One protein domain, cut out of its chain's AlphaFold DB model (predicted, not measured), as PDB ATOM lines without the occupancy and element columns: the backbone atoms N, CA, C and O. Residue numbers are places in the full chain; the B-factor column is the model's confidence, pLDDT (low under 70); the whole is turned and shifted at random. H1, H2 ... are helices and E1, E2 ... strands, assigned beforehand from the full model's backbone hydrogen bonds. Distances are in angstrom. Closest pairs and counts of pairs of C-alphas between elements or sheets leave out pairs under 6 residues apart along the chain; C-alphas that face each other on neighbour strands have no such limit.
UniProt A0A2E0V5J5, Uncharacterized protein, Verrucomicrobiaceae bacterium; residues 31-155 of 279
ATOM      1  N   SER A  31     152.673 188.496 188.220       48.69
ATOM      2  CA  SER A  31     152.944 189.853 188.726       48.69
ATOM      3  C   SER A  31     153.841 190.714 187.820       48.69
ATOM      4  O   SER A  31     153.867 191.933 187.975       48.69
ATOM      5  N   SER A  32     154.585 190.101 186.889       45.44
ATOM      6  CA  SER A  32     155.436 190.798 185.907       45.44
ATOM      7  C   SER A  32     154.758 191.005 184.545       45.44
ATOM      8  O   SER A  32     155.274 191.753 183.718       45.44
ATOM      9  N   PHE A  33     153.595 190.387 184.317       46.56
ATOM     10  CA  PHE A  33     152.803 190.498 183.093       46.56
ATOM     11  C   PHE A  33     151.394 190.964 183.459       46.56
ATOM     12  O   PHE A  33     150.626 190.210 184.035       46.56
ATOM     13  N   THR A  34     151.065 192.219 183.143       45.94
ATOM     14  CA  THR A  34     149.784 192.864 183.495       45.94
ATOM     15  C   THR A  34     148.565 191.950 183.308       45.94
ATOM     16  O   THR A  34     148.420 191.324 182.257       45.94
ATOM     17  N   ASP A  35     147.692 191.922 184.321       47.91
ATOM     18  CA  ASP A  35     146.542 191.020 184.411       47.91
ATOM     19  C   ASP A  35     145.590 191.101 183.208       47.91
ATOM     20  O   ASP A  35     145.122 192.162 182.783       47.91
ATOM     21  N   LEU A  36     145.261 189.912 182.713       56.00
ATOM     22  CA  LEU A  36     144.459 189.611 181.536       56.00
ATOM     23  C   LEU A  36     142.965 189.856 181.800       56.00
ATOM     24  O   LEU A  36     142.243 188.943 182.196       56.00
ATOM     25  N   LYS A  37     142.473 191.076 181.566       59.66
ATOM     26  CA  LYS A  37     141.029 191.371 181.622       59.66
ATOM     27  C   LYS A  37     140.431 191.438 180.223       59.66
ATOM     28  O   LYS A  37     140.808 192.293 179.424       59.66
ATOM     29  N   LEU A  38     139.480 190.545 179.957       65.56
ATOM     30  CA  LEU A  38     138.657 190.564 178.754       65.56
ATOM     31  C   LEU A  38     137.694 191.755 178.804       65.56
ATOM     32  O   LEU A  38     137.009 191.955 179.808       65.56
ATOM     33  N   GLN A  39     137.626 192.531 177.727       70.00
ATOM     34  CA  GLN A  39     136.693 193.647 177.580       70.00
ATOM     35  C   GLN A  39     135.822 193.445 176.341       70.00
ATOM     36  O   GLN A  39     136.333 193.140 175.263       70.00
ATOM     37  N   SER A  40     134.510 193.612 176.507       73.12
ATOM     38  CA  SER A  40     133.523 193.604 175.426       73.12
ATOM     39  C   SER A  40     132.344 194.525 175.790       73.12
ATOM     40  O   SER A  40     131.890 194.472 176.939       73.12
ATOM     41  N   PRO A  41     131.853 195.372 174.865       75.31
ATOM     42  CA  PRO A  41     132.437 195.649 173.546       75.31
ATOM     43  C   PRO A  41     133.822 196.315 173.674       75.31
ATOM     44  O   PRO A  41     134.269 196.621 174.784       75.31
ATOM     45  N   LEU A  42     134.521 196.535 172.554       77.12
ATOM     46  CA  LEU A  42     135.813 197.232 172.573       77.12
ATOM     47  C   LEU A  42     135.712 198.564 173.336       77.12
ATOM     48  O   LEU A  42     134.780 199.340 173.097       77.12
ATOM     49  N   PRO A  43     136.673 198.877 174.219       76.19
ATOM     50  CA  PRO A  43     136.626 200.108 174.987       76.19
ATOM     51  C   PRO A  43     136.792 201.327 174.072       76.19
ATOM     52  O   PRO A  43     137.545 201.298 173.097       76.19
ATOM     53  N   GLU A  44     136.128 202.438 174.410       79.25
ATOM     54  CA  GLU A  44     136.086 203.627 173.545       79.25
ATOM     55  C   GLU A  44     137.462 204.148 173.122       79.25
ATOM     56  O   GLU A  44     137.605 204.650 172.010       79.25
ATOM     57  N   TRP A  45     138.463 204.070 174.003       77.62
ATOM     58  CA  TRP A  45     139.819 204.532 173.705       77.62
ATOM     59  C   TRP A  45     140.461 203.699 172.586       77.62
ATOM     60  O   TRP A  45     141.023 204.273 171.658       77.62
ATOM     61  N   PHE A  46     140.283 202.376 172.606       73.56
ATOM     62  CA  PHE A  46     140.833 201.467 171.597       73.56
ATOM     63  C   PHE A  46     140.129 201.667 170.259       73.56
ATOM     64  O   PHE A  46     140.743 201.689 169.197       73.56
ATOM     65  N   VAL A  47     138.820 201.900 170.306       76.00
ATOM     66  CA  VAL A  47     138.044 202.203 169.107       76.00
ATOM     67  C   VAL A  47     138.397 203.580 168.534       76.00
ATOM     68  O   VAL A  47     138.372 203.757 167.325       76.00
ATOM     69  N   LYS A  48     138.738 204.572 169.362       75.19
ATOM     70  CA  LYS A  48     139.241 205.870 168.879       75.19
ATOM     71  C   LYS A  48     140.617 205.737 168.223       75.19
ATOM     72  O   LYS A  48     140.872 206.439 167.251       75.19
ATOM     73  N   GLU A  49     141.467 204.849 168.738       70.94
ATOM     74  CA  GLU A  49     142.779 204.542 168.158       70.94
ATOM     75  C   GLU A  49     142.655 203.818 166.808       70.94
ATOM     76  O   GLU A  49     143.389 204.125 165.870       70.94
ATOM     77  N   TYR A  50     141.671 202.926 166.683       71.12
ATOM     78  CA  TYR A  50     141.415 202.129 165.484       71.12
ATOM     79  C   TYR A  50     139.946 202.271 165.028       71.12
ATOM     80  O   TYR A  50     139.159 201.329 165.161       71.12
ATOM     81  N   PRO A  51     139.531 203.434 164.488       70.31
ATOM     82  CA  PRO A  51     138.119 203.768 164.246       70.31
ATOM     83  C   PRO A  51     137.414 202.835 163.264       70.31
ATOM     84  O   PRO A  51     136.221 202.559 163.414       70.31
ATOM     85  N   GLU A  52     138.153 202.299 162.298       74.62
ATOM     86  CA  GLU A  52     137.647 201.352 161.304       74.62
ATOM     87  C   GLU A  52     137.340 199.972 161.905       74.62
ATOM     88  O   GLU A  52     136.573 199.211 161.319       74.62
ATOM     89  N   ARG A  53     137.803 199.669 163.130       73.56
ATOM     90  CA  ARG A  53     137.420 198.436 163.841       73.56
ATOM     91  C   ARG A  53     135.934 198.356 164.154       73.56
ATOM     92  O   ARG A  53     135.394 197.260 164.196       73.56
ATOM     93  N   LYS A  54     135.231 199.490 164.264       71.50
ATOM     94  CA  LYS A  54     133.759 199.486 164.386       71.50
ATOM     95  C   LYS A  54     133.075 198.765 163.221       71.50
ATOM     96  O   LYS A  54     131.972 198.258 163.382       71.50
ATOM     97  N   MET A  55     133.715 198.725 162.050       74.56
ATOM     98  CA  MET A  55     133.192 198.041 160.865       74.56
ATOM     99  C   MET A  55     133.310 196.513 160.965       74.56
ATOM    100  O   MET A  55     132.701 195.806 160.167       74.56
ATOM    101  N   MET A  56     134.077 196.003 161.935       74.88
ATOM    102  CA  MET A  56     134.267 194.574 162.188       74.88
ATOM    103  C   MET A  56     133.179 193.978 163.099       74.88
ATOM    104  O   MET A  56     133.143 192.765 163.262       74.88
ATOM    105  N   GLY A  57     132.276 194.804 163.646       74.44
ATOM    106  CA  GLY A  57     131.201 194.374 164.544       74.44
ATOM    107  C   GLY A  57     131.601 194.394 166.019       74.44
ATOM    108  O   GLY A  57     132.547 195.084 166.405       74.44
ATOM    109  N   ASP A  58     130.854 193.662 166.847       76.31
ATOM    110  CA  ASP A  58     131.219 193.463 168.247       76.31
ATOM    111  C   ASP A  58     132.497 192.629 168.322       76.31
ATOM    112  O   ASP A  58     132.648 191.613 167.647       76.31
ATOM    113  N   GLN A  59     133.439 193.095 169.133       82.19
ATOM    114  CA  GLN A  59     134.727 192.445 169.304       82.19
ATOM    115  C   GLN A  59     135.105 192.421 170.778       82.19
ATOM    116  O   GLN A  59     134.619 193.203 171.603       82.19
ATOM    117  N   TYR A  60     136.020 191.518 171.073       83.12
ATOM    118  CA  TYR A  60     136.592 191.286 172.377       83.12
ATOM    119  C   TYR A  60     138.042 191.751 172.356       83.12
ATOM    120  O   TYR A  60     138.773 191.445 171.415       83.12
ATOM    121  N   LEU A  61     138.454 192.489 173.385       79.31
ATOM    122  CA  LEU A  61     139.832 192.933 173.572       79.31
ATOM    123  C   LEU A  61     140.421 192.293 174.819       79.31
ATOM    124  O   LEU A  61     139.813 192.308 175.890       79.31
ATOM    125  N   GLN A  62     141.654 191.827 174.689       76.50
ATOM    126  CA  GLN A  62     142.511 191.476 175.806       76.50
ATOM    127  C   GLN A  62     143.890 192.106 175.595       76.50
ATOM    128  O   GLN A  62     144.389 192.164 174.475       76.50
ATOM    129  N   ILE A  63     144.508 192.603 176.665       70.31
ATOM    130  CA  ILE A  63     145.825 193.249 176.604       70.31
ATOM    131  C   ILE A  63     146.818 192.426 177.413       70.31
ATOM    132  O   ILE A  63     146.544 192.061 178.554       70.31
ATOM    133  N   LEU A  64     147.975 192.161 176.811       67.81
ATOM    134  CA  LEU A  64     149.116 191.489 177.417       67.81
ATOM    135  C   LEU A  64     150.353 192.371 177.225       67.81
ATOM    136  O   LEU A  64     151.021 192.324 176.191       67.81
ATOM    137  N   GLY A  65     150.642 193.221 178.211       64.56
ATOM    138  CA  GLY A  65     151.716 194.211 178.097       64.56
ATOM    139  C   GLY A  65     151.500 195.123 176.883       64.56
ATOM    140  O   GLY A  65     150.538 195.885 176.849       64.56
ATOM    141  N   ASN A  66     152.372 195.016 175.875       65.62
ATOM    142  CA  ASN A  66     152.283 195.785 174.625       65.62
ATOM    143  C   ASN A  66     151.641 195.012 173.461       65.62
ATOM    144  O   ASN A  66     151.737 195.436 172.312       65.62
ATOM    145  N   ILE A  67     150.985 193.886 173.743       73.12
ATOM    146  CA  ILE A  67     150.221 193.104 172.770       73.12
ATOM    147  C   ILE A  67     148.729 193.327 173.032       73.12
ATOM    148  O   ILE A  67     148.257 193.161 174.155       73.12
ATOM    149  N   SER A  68     147.986 193.683 171.990       77.50
ATOM    150  CA  SER A  68     146.525 193.703 171.962       77.50
ATOM    151  C   SER A  68     146.029 192.487 171.194       77.50
ATOM    152  O   SER A  68     146.383 192.279 170.037       77.50
ATOM    153  N   ILE A  69     145.198 191.694 171.847       80.25
ATOM    154  CA  ILE A  69     144.522 190.527 171.299       80.25
ATOM    155  C   ILE A  69     143.087 190.926 170.993       80.25
ATOM    156  O   ILE A  69     142.379 191.392 171.888       80.25
ATOM    157  N   VAL A  70     142.655 190.716 169.754       83.56
ATOM    158  CA  VAL A  70     141.290 191.013 169.326       83.56
ATOM    159  C   VAL A  70     140.650 189.787 168.678       83.56
ATOM    160  O   VAL A  70     141.271 189.132 167.844       83.56
ATOM    161  N   GLY A  71     139.401 189.504 169.042       86.50
ATOM    162  CA  GLY A  71     138.570 188.450 168.451       86.50
ATOM    163  C   GLY A  71     137.127 188.913 168.251       86.50
ATOM    164  O   GLY A  71     136.680 189.856 168.901       86.50
ATOM    165  N   GLU A  72     136.397 188.272 167.346       86.00
ATOM    166  CA  GLU A  72     134.954 188.455 167.105       86.00
ATOM    167  C   GLU A  72     134.095 187.727 168.160       86.00
ATOM    168  O   GLU A  72     132.956 188.115 168.408       86.00
ATOM    169  N   SER A  73     134.633 186.699 168.826       82.06
ATOM    170  CA  SER A  73     133.963 185.961 169.907       82.06
ATOM    171  C   SER A  73     134.888 185.680 171.098       82.06
ATOM    172  O   SER A  73     136.110 185.784 170.995       82.06
ATOM    173  N   ALA A  74     134.311 185.298 172.242       74.81
ATOM    174  CA  ALA A  74     135.085 184.914 173.423       74.81
ATOM    175  C   ALA A  74     135.947 183.655 173.184       74.81
ATOM    176  O   ALA A  74     137.092 183.619 173.625       74.81
ATOM    177  N   ASP A  75     135.451 182.669 172.430       77.50
ATOM    178  CA  ASP A  75     136.200 181.439 172.119       77.50
ATOM    179  C   ASP A  75     137.463 181.732 171.287       77.50
ATOM    180  O   ASP A  75     138.522 181.142 171.496       77.50
ATOM    181  N   GLN A  76     137.388 182.709 170.381       79.38
ATOM    182  CA  GLN A  76     138.529 183.158 169.573       79.38
ATOM    183  C   GLN A  76     139.614 183.854 170.406       79.38
ATOM    184  O   GLN A  76     140.784 183.896 170.020       79.38
ATOM    185  N   ILE A  77     139.250 184.394 171.570       73.75
ATOM    186  CA  ILE A  77     140.224 184.971 172.493       73.75
ATOM    187  C   ILE A  77     141.084 183.875 173.123       73.75
ATOM    188  O   ILE A  77     142.275 184.098 173.319       73.75
ATOM    189  N   ASP A  78     140.546 182.680 173.378       73.00
ATOM    190  CA  ASP A  78     141.352 181.556 173.871       73.00
ATOM    191  C   ASP A  78     142.375 181.082 172.836       73.00
ATOM    192  O   ASP A  78     143.526 180.800 173.173       73.00
ATOM    193  N   ASP A  79     141.998 181.073 171.560       73.12
ATOM    194  CA  ASP A  79     142.921 180.852 170.448       73.12
ATOM    195  C   ASP A  79     144.030 181.910 170.407       73.12
ATOM    196  O   ASP A  79     145.214 181.592 170.264       73.12
ATOM    197  N   MET A  80     143.676 183.171 170.644       73.00
ATOM    198  CA  MET A  80     144.655 184.245 170.728       73.00
ATOM    199  C   MET A  80     145.533 184.216 171.972       73.00
ATOM    200  O   MET A  80     146.692 184.627 171.902       73.00
ATOM    201  N   LYS A  81     145.045 183.693 173.099       70.88
ATOM    202  CA  LYS A  81     145.888 183.435 174.272       70.88
ATOM    203  C   LYS A  81     146.999 182.444 173.921       70.88
ATOM    204  O   LYS A  81     148.135 182.672 174.324       70.88
ATOM    205  N   LYS A  82     146.715 181.403 173.124       69.75
ATOM    206  CA  LYS A  82     147.741 180.454 172.639       69.75
ATOM    207  C   LYS A  82     148.783 181.160 171.769       69.75
ATOM    208  O   LYS A  82     149.977 180.944 171.953       69.75
ATOM    209  N   ILE A  83     148.344 182.034 170.859       72.19
ATOM    210  CA  ILE A  83     149.232 182.839 170.001       72.19
ATOM    211  C   ILE A  83     150.120 183.752 170.846       72.19
ATOM    212  O   ILE A  83     151.336 183.795 170.658       72.19
ATOM    213  N   ALA A  84     149.528 184.463 171.799       71.25
ATOM    214  CA  ALA A  84     150.250 185.363 172.678       71.25
ATOM    215  C   ALA A  84     151.228 184.610 173.590       71.25
ATOM    216  O   ALA A  84     152.345 185.077 173.784       71.25
ATOM    217  N   HIS A  85     150.859 183.425 174.082       68.38
ATOM    218  CA  HIS A  85     151.755 182.545 174.831       68.38
ATOM    219  C   HIS A  85     152.929 182.062 173.973       68.38
ATOM    220  O   HIS A  85     154.075 182.143 174.405       68.38
ATOM    221  N   ALA A  86     152.671 181.636 172.733       67.81
ATOM    222  CA  ALA A  86     153.732 181.271 171.802       67.81
ATOM    223  C   ALA A  86     154.679 182.458 171.556       67.81
ATOM    224  O   ALA A  86     155.894 182.286 171.615       67.81
ATOM    225  N   LEU A  87     154.139 183.668 171.364       72.94
ATOM    226  CA  LEU A  87     154.921 184.899 171.207       72.94
ATOM    227  C   LEU A  87     155.738 185.231 172.457       72.94
ATOM    228  O   LEU A  87     156.896 185.622 172.329       72.94
ATOM    229  N   LEU A  88     155.180 185.026 173.651       69.62
ATOM    230  CA  LEU A  88     155.936 185.145 174.893       69.62
ATOM    231  C   LEU A  88     157.063 184.118 174.955       69.62
ATOM    232  O   LEU A  88     158.181 184.516 175.228       69.62
ATOM    233  N   GLY A  89     156.836 182.850 174.609       63.50
ATOM    234  CA  GLY A  89     157.895 181.832 174.579       63.50
ATOM    235  C   GLY A  89     159.001 182.094 173.544       63.50
ATOM    236  O   GLY A  89     160.097 181.546 173.655       63.50
ATOM    237  N   PHE A  90     158.751 182.942 172.541       67.44
ATOM    238  CA  PHE A  90     159.789 183.447 171.632       67.44
ATOM    239  C   PHE A  90     160.633 184.569 172.245       67.44
ATOM    240  O   PHE A  90     161.782 184.753 171.840       67.44
ATOM    241  N   VAL A  91     160.051 185.332 173.169       66.56
ATOM    242  CA  VAL A  91     160.654 186.515 173.789       66.56
ATOM    243  C   VAL A  91     161.266 186.180 175.150       66.56
ATOM    244  O   VAL A  91     162.259 186.793 175.499       66.56
ATOM    245  N   ASP A  92     160.717 185.216 175.880       63.69
ATOM    246  CA  ASP A  92     161.118 184.682 177.188       63.69
ATOM    247  C   ASP A  92     161.297 183.161 177.037       63.69
ATOM    248  O   ASP A  92     160.502 182.346 177.509       63.69
ATOM    249  N   SER A  93     162.301 182.755 176.254       67.62
ATOM    250  CA  SER A  93     162.505 181.344 175.897       67.62
ATOM    251  C   SER A  93     163.112 180.513 177.029       67.62
ATOM    252  O   SER A  93     163.124 179.277 176.957       67.62
ATOM    253  N   ASN A  94     163.623 181.182 178.068       68.12
ATOM    254  CA  ASN A  94     164.100 180.569 179.304       68.12
ATOM    255  C   ASN A  94     163.011 180.490 180.399       68.12
ATOM    256  O   ASN A  94     163.271 179.893 181.446       68.12
ATOM    257  N   GLU A  95     161.815 181.025 180.125       62.56
ATOM    258  CA  GLU A  95     160.629 181.008 180.988       62.56
ATOM    259  C   GLU A  95     160.878 181.683 182.359       62.56
ATOM    260  O   GLU A  95     160.269 181.330 183.375       62.56
ATOM    261  N   ASP A  96     161.801 182.655 182.426       62.88
ATOM    262  CA  ASP A  96     162.192 183.318 183.673       62.88
ATOM    263  C   ASP A  96     161.246 184.458 184.094       62.88
ATOM    264  O   ASP A  96     161.305 184.930 185.248       62.88
ATOM    265  N   GLY A  97     160.317 184.824 183.209       53.19
ATOM    266  CA  GLY A  97     159.358 185.907 183.362       53.19
ATOM    267  C   GLY A  97     159.830 187.244 182.798       53.19
ATOM    268  O   GLY A  97     159.219 188.268 183.116       53.19
ATOM    269  N   LYS A  98     160.914 187.272 182.017       57.66
ATOM    270  CA  LYS A  98     161.461 188.470 181.377       57.66
ATOM    271  C   LYS A  98     161.793 188.181 179.922       57.66
ATOM    272  O   LYS A  98     162.145 187.076 179.547       57.66
ATOM    273  N   ALA A  99     161.751 189.227 179.102       61.34
ATOM    274  CA  ALA A  99     162.295 189.131 177.757       61.34
ATOM    275  C   ALA A  99     163.803 188.800 177.802       61.34
ATOM    276  O   ALA A  99     164.561 189.515 178.461       61.34
ATOM    277  N   ASP A 100     164.224 187.786 177.048       65.81
ATOM    278  CA  ASP A 100     165.612 187.381 176.807       65.81
ATOM    279  C   ASP A 100     166.446 188.543 176.226       65.81
ATOM    280  O   ASP A 100     167.625 188.692 176.555       65.81
ATOM    281  N   ASP A 101     165.836 189.404 175.398       66.94
ATOM    282  CA  ASP A 101     166.395 190.687 174.941       66.94
ATOM    283  C   ASP A 101     165.387 191.836 175.195       66.94
ATOM    284  O   ASP A 101     164.506 192.115 174.369       66.94
ATOM    285  N   PRO A 102     165.510 192.546 176.337       61.12
ATOM    286  CA  PRO A 102     164.652 193.683 176.664       61.12
ATOM    287  C   PRO A 102     164.788 194.856 175.683       61.12
ATOM    288  O   PRO A 102     163.841 195.628 175.515       61.12
ATOM    289  N   GLU A 103     165.947 195.021 175.032       61.25
ATOM    290  CA  GLU A 103     166.148 196.071 174.029       61.25
ATOM    291  C   GLU A 103     165.421 195.738 172.729       61.25
ATOM    292  O   GLU A 103     164.850 196.638 172.115       61.25
ATOM    293  N   LEU A 104     165.402 194.468 172.311       59.72
ATOM    294  CA  LEU A 104     164.637 194.019 171.147       59.72
ATOM    295  C   LEU A 104     163.146 194.321 171.334       59.72
ATOM    296  O   LEU A 104     162.536 194.920 170.448       59.72
ATOM    297  N   TRP A 105     162.592 193.987 172.502       59.66
ATOM    298  CA  TRP A 105     161.191 194.257 172.834       59.66
ATOM    299  C   TRP A 105     160.888 195.761 172.825       59.66
ATOM    300  O   TRP A 105     160.043 196.228 172.060       59.66
ATOM    301  N   ASN A 106     161.658 196.549 173.581       55.25
ATOM    302  CA  ASN A 106     161.469 197.999 173.704       55.25
ATOM    303  C   ASN A 106     161.768 198.783 172.416       55.25
ATOM    304  O   ASN A 106     161.283 199.900 172.257       55.25
ATOM    305  N   LYS A 107     162.550 198.225 171.485       54.78
ATOM    306  CA  LYS A 107     162.834 198.823 170.171       54.78
ATOM    307  C   LYS A 107     161.837 198.393 169.093       54.78
ATOM    308  O   LYS A 107     161.695 199.102 168.099       54.78
ATOM    309  N   TYR A 108     161.143 197.270 169.279       54.88
ATOM    310  CA  TYR A 108     160.097 196.792 168.377       54.88
ATOM    311  C   TYR A 108     158.773 197.543 168.573       54.88
ATOM    312  O   TYR A 108     158.194 198.016 167.592       54.88
ATOM    313  N   ILE A 109     158.372 197.739 169.834       51.62
ATOM    314  CA  ILE A 109     157.155 198.454 170.270       51.62
ATOM    315  C   ILE A 109     156.955 199.799 169.533       51.62
ATOM    316  O   ILE A 109     155.897 200.002 168.946       51.62
ATOM    317  N   PRO A 110     157.963 200.690 169.409       46.81
ATOM    318  CA  PRO A 110     157.798 201.971 168.716       46.81
ATOM    319  C   PRO A 110     157.685 201.871 167.183       46.81
ATOM    320  O   PRO A 110     157.396 202.870 166.529       46.81
ATOM    321  N   THR A 111     157.975 200.709 166.580       48.97
ATOM    322  CA  THR A 111     157.941 200.504 165.114       48.97
ATOM    323  C   THR A 111     156.661 199.834 164.615       48.97
ATOM    324  O   THR A 111     156.427 199.771 163.401       48.97
ATOM    325  N   LEU A 112     155.833 199.356 165.541       54.69
ATOM    326  CA  LEU A 112     154.463 198.924 165.305       54.69
ATOM    327  C   LEU A 112     153.614 200.185 165.193       54.69
ATOM    328  O   LEU A 112     153.453 200.929 166.157       54.69
ATOM    329  N   LYS A 113     153.172 200.508 163.980       47.34
ATOM    330  CA  LYS A 113     152.496 201.776 163.680       47.34
ATOM    331  C   LYS A 113     151.034 201.757 164.161       47.34
ATOM    332  O   LYS A 113     150.126 201.797 163.340       47.34
ATOM    333  N   GLY A 114     150.831 201.723 165.477       50.97
ATOM    334  CA  GLY A 114     149.610 202.145 166.180       50.97
ATOM    335  C   GLY A 114     149.869 203.435 166.968       50.97
ATOM    336  O   GLY A 114     151.032 203.787 167.182       50.97
ATOM    337  N   ALA A 115     148.827 204.160 167.393       49.06
ATOM    338  CA  ALA A 115     149.006 205.433 168.106       49.06
ATOM    339  C   ALA A 115     149.722 205.258 169.461       49.06
ATOM    340  O   ALA A 115     150.349 206.204 169.935       49.06
ATOM    341  N   GLU A 116     149.699 204.051 170.039       55.06
ATOM    342  CA  GLU A 116     150.377 203.727 171.302       55.06
ATOM    343  C   GLU A 116     151.489 202.660 171.207       55.06
ATOM    344  O   GLU A 116     151.973 202.186 172.233       55.06
ATOM    345  N   GLY A 117     151.937 202.278 170.002       60.00
ATOM    346  CA  GLY A 117     153.061 201.336 169.837       60.00
ATOM    347  C   GLY A 117     152.761 199.891 170.268       60.00
ATOM    348  O   GLY A 117     153.643 199.184 170.753       60.00
ATOM    349  N   ARG A 118     151.509 199.440 170.127       67.81
ATOM    350  CA  ARG A 118     151.091 198.073 170.479       67.81
ATOM    351  C   ARG A 118     151.085 197.146 169.269       67.81
ATOM    352  O   ARG A 118     150.737 197.571 168.172       67.81
ATOM    353  N   LEU A 119     151.408 195.872 169.503       75.44
ATOM    354  CA  LEU A 119     151.229 194.790 168.535       75.44
ATOM    355  C   LEU A 119     149.777 194.354 168.556       75.44
ATOM    356  O   LEU A 119     149.305 193.930 169.607       75.44
ATOM    357  N   VAL A 120     149.078 194.413 167.431       79.38
ATOM    358  CA  VAL A 120     147.674 194.015 167.377       79.38
ATOM    359  C   VAL A 120     147.513 192.701 166.628       79.38
ATOM    360  O   VAL A 120     147.732 192.618 165.421       79.38
ATOM    361  N   LEU A 121     147.101 191.671 167.359       83.06
ATOM    362  CA  LEU A 121     146.828 190.330 166.860       83.06
ATOM    363  C   LEU A 121     145.313 190.167 166.700       83.06
ATOM    364  O   LEU A 121     144.572 190.418 167.653       83.06
ATOM    365  N   TYR A 122     144.841 189.746 165.522       86.00
ATOM    366  CA  TYR A 122     143.404 189.585 165.245       86.00
ATOM    367  C   TYR A 122     142.981 188.163 164.811       86.00
ATOM    368  O   TYR A 122     143.558 187.605 163.886       86.00
ATOM    369  N   VAL A 123     142.010 187.537 165.492       87.00
ATOM    370  CA  VAL A 123     141.407 186.250 165.078       87.00
ATOM    371  C   VAL A 123     140.002 186.540 164.553       87.00
ATOM    372  O   VAL A 123     139.238 187.276 165.180       87.00
ATOM    373  N   THR A 124     139.653 185.901 163.441       87.50
ATOM    374  CA  THR A 124     138.268 185.759 162.967       87.50
ATOM    375  C   THR A 124     137.874 184.296 162.890       87.50
ATOM    376  O   THR A 124     138.721 183.413 162.994       87.50
ATOM    377  N   GLU A 125     136.597 183.999 162.674       86.75
ATOM    378  CA  GLU A 125     136.183 182.602 162.484       86.75
ATOM    379  C   GLU A 125     136.765 182.052 161.177       86.75
ATOM    380  O   GLU A 125     137.466 181.043 161.169       86.75
ATOM    381  N   GLU A 126     136.560 182.797 160.094       86.56
ATOM    382  CA  GLU A 126     136.950 182.423 158.737       86.56
ATOM    383  C   GLU A 126     138.009 183.376 158.179       86.56
ATOM    384  O   GLU A 126     137.970 184.582 158.433       86.56
ATOM    385  N   LYS A 127     138.918 182.866 157.339       86.00
ATOM    386  CA  LYS A 127     140.027 183.640 156.736       86.00
ATOM    387  C   LYS A 127     139.566 184.901 155.999       86.00
ATOM    388  O   LYS A 127     140.234 185.931 156.020       86.00
ATOM    389  N   GLN A 128     138.411 184.828 155.339       84.69
ATOM    390  CA  GLN A 128     137.835 185.966 154.614       84.69
ATOM    391  C   GLN A 128     137.401 187.105 155.551       84.69
ATOM    392  O   GLN A 128     137.335 188.259 155.124       84.69
ATOM    393  N   GLY A 129     137.142 186.788 156.824       82.75
ATOM    394  CA  GLY A 129     136.744 187.736 157.858       82.75
ATOM    395  C   GLY A 129     137.794 188.813 158.094       82.75
ATOM    396  O   GLY A 129     137.433 189.989 158.126       82.75
ATOM    397  N   TYR A 130     139.079 188.451 158.173       84.69
ATOM    398  CA  TYR A 130     140.151 189.441 158.282       84.69
ATOM    399  C   TYR A 130     140.631 189.953 156.916       84.69
ATOM    400  O   TYR A 130     140.828 191.154 156.768       84.69
ATOM    401  N   LYS A 131     140.718 189.104 155.877       86.12
ATOM    402  CA  LYS A 131     141.280 189.495 154.563       86.12
ATOM    403  C   LYS A 131     140.627 190.708 153.911       86.12
ATOM    404  O   LYS A 131     141.290 191.469 153.210       86.12
ATOM    405  N   ARG A 132     139.326 190.914 154.132       82.50
ATOM    406  CA  ARG A 132     138.601 192.099 153.638       82.50
ATOM    407  C   ARG A 132     139.166 193.428 154.160       82.50
ATOM    408  O   ARG A 132     138.818 194.472 153.619       82.50
ATOM    409  N   PHE A 133     140.013 193.388 155.187       79.50
ATOM    410  CA  PHE A 133     140.641 194.548 155.807       79.50
ATOM    411  C   PHE A 133     142.124 194.719 155.442       79.50
ATOM    412  O   PHE A 133     142.682 195.768 155.745       79.50
ATOM    413  N   ASP A 134     142.752 193.761 154.742       80.69
ATOM    414  CA  ASP A 134     144.175 193.836 154.349       80.69
ATOM    415  C   ASP A 134     144.482 195.049 153.448       80.69
ATOM    416  O   ASP A 134     145.616 195.522 153.381       80.69
ATOM    417  N   SER A 135     143.475 195.557 152.729       77.62
ATOM    418  CA  SER A 135     143.592 196.723 151.846       77.62
ATOM    419  C   SER A 135     143.308 198.059 152.536       77.62
ATOM    420  O   SER A 135     143.443 199.109 151.903       77.62
ATOM    421  N   ILE A 136     142.907 198.041 153.809       74.94
ATOM    422  CA  ILE A 136     142.567 199.243 154.563       74.94
ATOM    423  C   ILE A 136     143.827 199.783 155.244       74.94
ATOM    424  O   ILE A 136     144.530 199.073 155.962       74.94
ATOM    425  N   GLY A 137     144.136 201.051 154.970       65.12
ATOM    426  CA  GLY A 137     145.304 201.743 155.503       65.12
ATOM    427  C   GLY A 137     144.909 202.834 156.505       65.12
ATOM    428  O   GLY A 137     144.084 203.674 156.146       65.12
ATOM    429  N   PRO A 138     145.555 202.923 157.688       68.69
ATOM    430  CA  PRO A 138     146.614 202.045 158.200       68.69
ATOM    431  C   PRO A 138     146.094 200.645 158.559       68.69
ATOM    432  O   PRO A 138     144.917 200.484 158.857       68.69
ATOM    433  N   SER A 139     146.989 199.647 158.545       74.00
ATOM    434  CA  SER A 139     146.614 198.262 158.857       74.00
ATOM    435  C   SER A 139     145.900 198.183 160.203       74.00
ATOM    436  O   SER A 139     146.375 198.740 161.197       74.00
ATOM    437  N   LEU A 140     144.772 197.474 160.243       75.69
ATOM    438  CA  LEU A 140     143.987 197.331 161.467       75.69
ATOM    439  C   LEU A 140     144.677 196.408 162.474       75.69
ATOM    440  O   LEU A 140     144.470 196.559 163.676       75.69
ATOM    441  N   TYR A 141     145.495 195.472 161.999       81.12
ATOM    442  CA  TYR A 141     146.259 194.509 162.789       81.12
ATOM    443  C   TYR A 141     147.663 194.320 162.207       81.12
ATOM    444  O   TYR A 141     147.912 194.625 161.042       81.12
ATOM    445  N   ASP A 142     148.580 193.788 163.006       79.19
ATOM    446  CA  ASP A 142     149.928 193.426 162.562       79.19
ATOM    447  C   ASP A 142     149.994 191.982 162.053       79.19
ATOM    448  O   ASP A 142     150.786 191.682 161.163       79.19
ATOM    449  N   GLN A 143     149.153 191.099 162.598       83.06
ATOM    450  CA  GLN A 143     149.005 189.711 162.164       83.06
ATOM    451  C   GLN A 143     147.582 189.223 162.449       83.06
ATOM    452  O   GLN A 143     146.991 189.586 163.474       83.06
ATOM    453  N   ALA A 144     147.044 188.385 161.558       85.56
ATOM    454  CA  ALA A 144     145.723 187.795 161.726       85.56
ATOM    455  C   ALA A 144     145.678 186.284 161.458       85.56
ATOM    456  O   ALA A 144     146.483 185.748 160.696       85.56
ATOM    457  N   TRP A 145     144.711 185.615 162.086       87.56
ATOM    458  CA  TRP A 145     144.443 184.179 161.962       87.56
ATOM    459  C   TRP A 145     142.947 183.916 161.815       87.56
ATOM    460  O   TRP A 145     142.117 184.766 162.132       87.56
ATOM    461  N   SER A 146     142.608 182.716 161.346       86.94
ATOM    462  CA  SER A 146     141.239 182.213 161.380       86.94
ATOM    463  C   SER A 146     141.137 181.007 162.311       86.94
ATOM    464  O   SER A 146     142.001 180.130 162.267       86.94
ATOM    465  N   SER A 147     140.097 180.956 163.147       84.31
ATOM    466  CA  SER A 147     139.810 179.811 164.025       84.31
ATOM    467  C   SER A 147     139.437 178.555 163.244       84.31
ATOM    468  O   SER A 147     139.565 177.453 163.769       84.31
ATOM    469  N   ASN A 148     138.993 178.707 161.998       81.75
ATOM    470  CA  ASN A 148     138.762 177.630 161.054       81.75
ATOM    471  C   ASN A 148     139.503 177.932 159.745       81.75
ATOM    472  O   ASN A 148     139.445 179.046 159.213       81.75
ATOM    473  N   ARG A 149     140.244 176.955 159.229       72.31
ATOM    474  CA  ARG A 149     140.866 177.008 157.905       72.31
ATOM    475  C   ARG A 149     140.555 175.702 157.196       72.31
ATOM    476  O   ARG A 149     141.025 174.649 157.606       72.31
ATOM    477  N   ASP A 150     139.742 175.784 156.148       71.88
ATOM    478  CA  ASP A 150     139.407 174.646 155.283       71.88
ATOM    479  C   ASP A 150     138.814 173.433 156.043       71.88
ATOM    480  O   ASP A 150     138.978 172.284 155.638       71.88
ATOM    481  N   GLY A 151     138.086 173.688 157.141       70.81
ATOM    482  CA  GLY A 151     137.471 172.663 157.992       70.81
ATOM    483  C   GLY A 151     138.336 172.220 159.176       70.81
ATOM    484  O   GLY A 151     137.870 171.441 160.013       70.81
ATOM    485  N   GLU A 152     139.566 172.723 159.278       71.19
ATOM    486  CA  GLU A 152     140.469 172.465 160.394       71.19
ATOM    487  C   GLU A 152     140.421 173.607 161.410       71.19
ATOM    488  O   GLU A 152     140.596 174.782 161.077       71.19
ATOM    489  N   LYS A 153     140.207 173.258 162.684       80.62
ATOM    490  CA  LYS A 153     140.288 174.228 163.778       80.62
ATOM    491  C   LYS A 153     141.719 174.724 163.948       80.62
ATOM    492  O   LYS A 153     142.667 173.946 163.824       80.62
ATOM    493  N   LEU A 154     141.863 175.989 164.333       78.38
ATOM    494  CA  LEU A 154     143.150 176.584 164.647       78.38
ATOM    495  C   LEU A 154     143.848 175.766 165.733       78.38
ATOM    496  O   LEU A 154     143.380 175.619 166.864       78.38
ATOM    497  N   HIS A 155     144.997 175.223 165.365       76.19
ATOM    498  CA  HIS A 155     145.807 174.381 166.224       76.19
ATOM    499  C   HIS A 155     147.192 175.006 166.413       76.19
ATOM    500  O   HIS A 155     147.672 175.779 165.579       76.19
TER     501      HIS A 155
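AT A GLANCE: This is residues 31 to 155 of the 279 residues of an uncharacterized protein of Verrucomicrobiaceae bacterium (UniProt A0A2E0V5J5). A strongly twisted sheet of four strands has the long helix H3 slantwise over one face and the short helix H5 over the opposite face, near the edge strand E4. H4 lies out at one end and only grazes the sheet, while H1 and H2 make a corner off the sheet. The printed part has 125 residues, with five named helices and four named strands in the order H1 H2 E1 E2 H3 H4 E3 H5 E4. The mixed sheet runs E1 E2 E3 E4, with E1 and E2 antiparallel and the other neighbours parallel. The class is mixed, helices and strands; the whole is compact, with a radius of gyration of the C-alphas of 14.5 A and spans of 37 by 33 by 26 A.

IN THESE COORDINATES: In the sheet, E1 is residues 60 to 64 (13.5 A), E2 residues 67 to 71 (13.3 A), E3 residues 119 to 126 (21.3 A) and E4 residues 143 to 149 (15.7 A). H3, residues 74 to 91, is 25.6 A long, from C-alpha 74 at (135.085, 184.914, 173.423) to C-alpha 91 at (160.654, 186.515, 173.789). H4 is residues 102 to 111, 15.0 A long. H5 is residues 127 to 131. H1 is residues 44 to 49, beginning with C-alpha 44 at (136.086, 203.627, 173.545), and H2 is residues 51 to 56. E4 ends with C-alpha 149 at (140.866, 177.008, 157.905).

HOW THE PARTS SIT: E1 and E2 form a hairpin, with N 62 and O 69 2.9 A apart. E2 and E3 are parallel, with N 68 and O 119 at 2.7 A. E3 and E4 are parallel, with N 147 and O 124 at 2.8 A. H3 is on the sheet at a height of 7.6 A, over E2 and E3, at 37 degrees to E3 on the local plane; its closest C-alphas to E2 are those of Ile 77 and Gly 71, 5.6 A apart. E2, H3, H4 and E3 make a strand-helix-strand unit, two parallel neighbour strands with helices between, whose crossover is left-handed; that of E3, H5 and E4 is right-handed. H5 is on the opposite face from H3, at a height of 7.4 A, and only just over E4, on which 3 of its C-alphas fall. H4 only grazes the sheet, with residues 108 to 111. H1 and H2 are close but not clearly touching, the C-alphas of Val 47 and Arg 53 6.5 A apart. In H1 and H5 every O i to N i+4 pair is within hydrogen-bond range; the counts are 13 of 14 in H3, 4 of 6 in H4 and 0 of 2 in H2, where 3 of 3 O i to N i+3 pairs are.

THE WHOLE: The C-alphas farthest apart, those of Glu 103 and Gly 151, are 40.3 A from each other. The printed part has no cut. The link from H5 to E4, 11 residues, is long. The mean pLDDT of the printed part is 71.0, and 47 residues are under 70, among them residues 31 to 38 and 88 to 118.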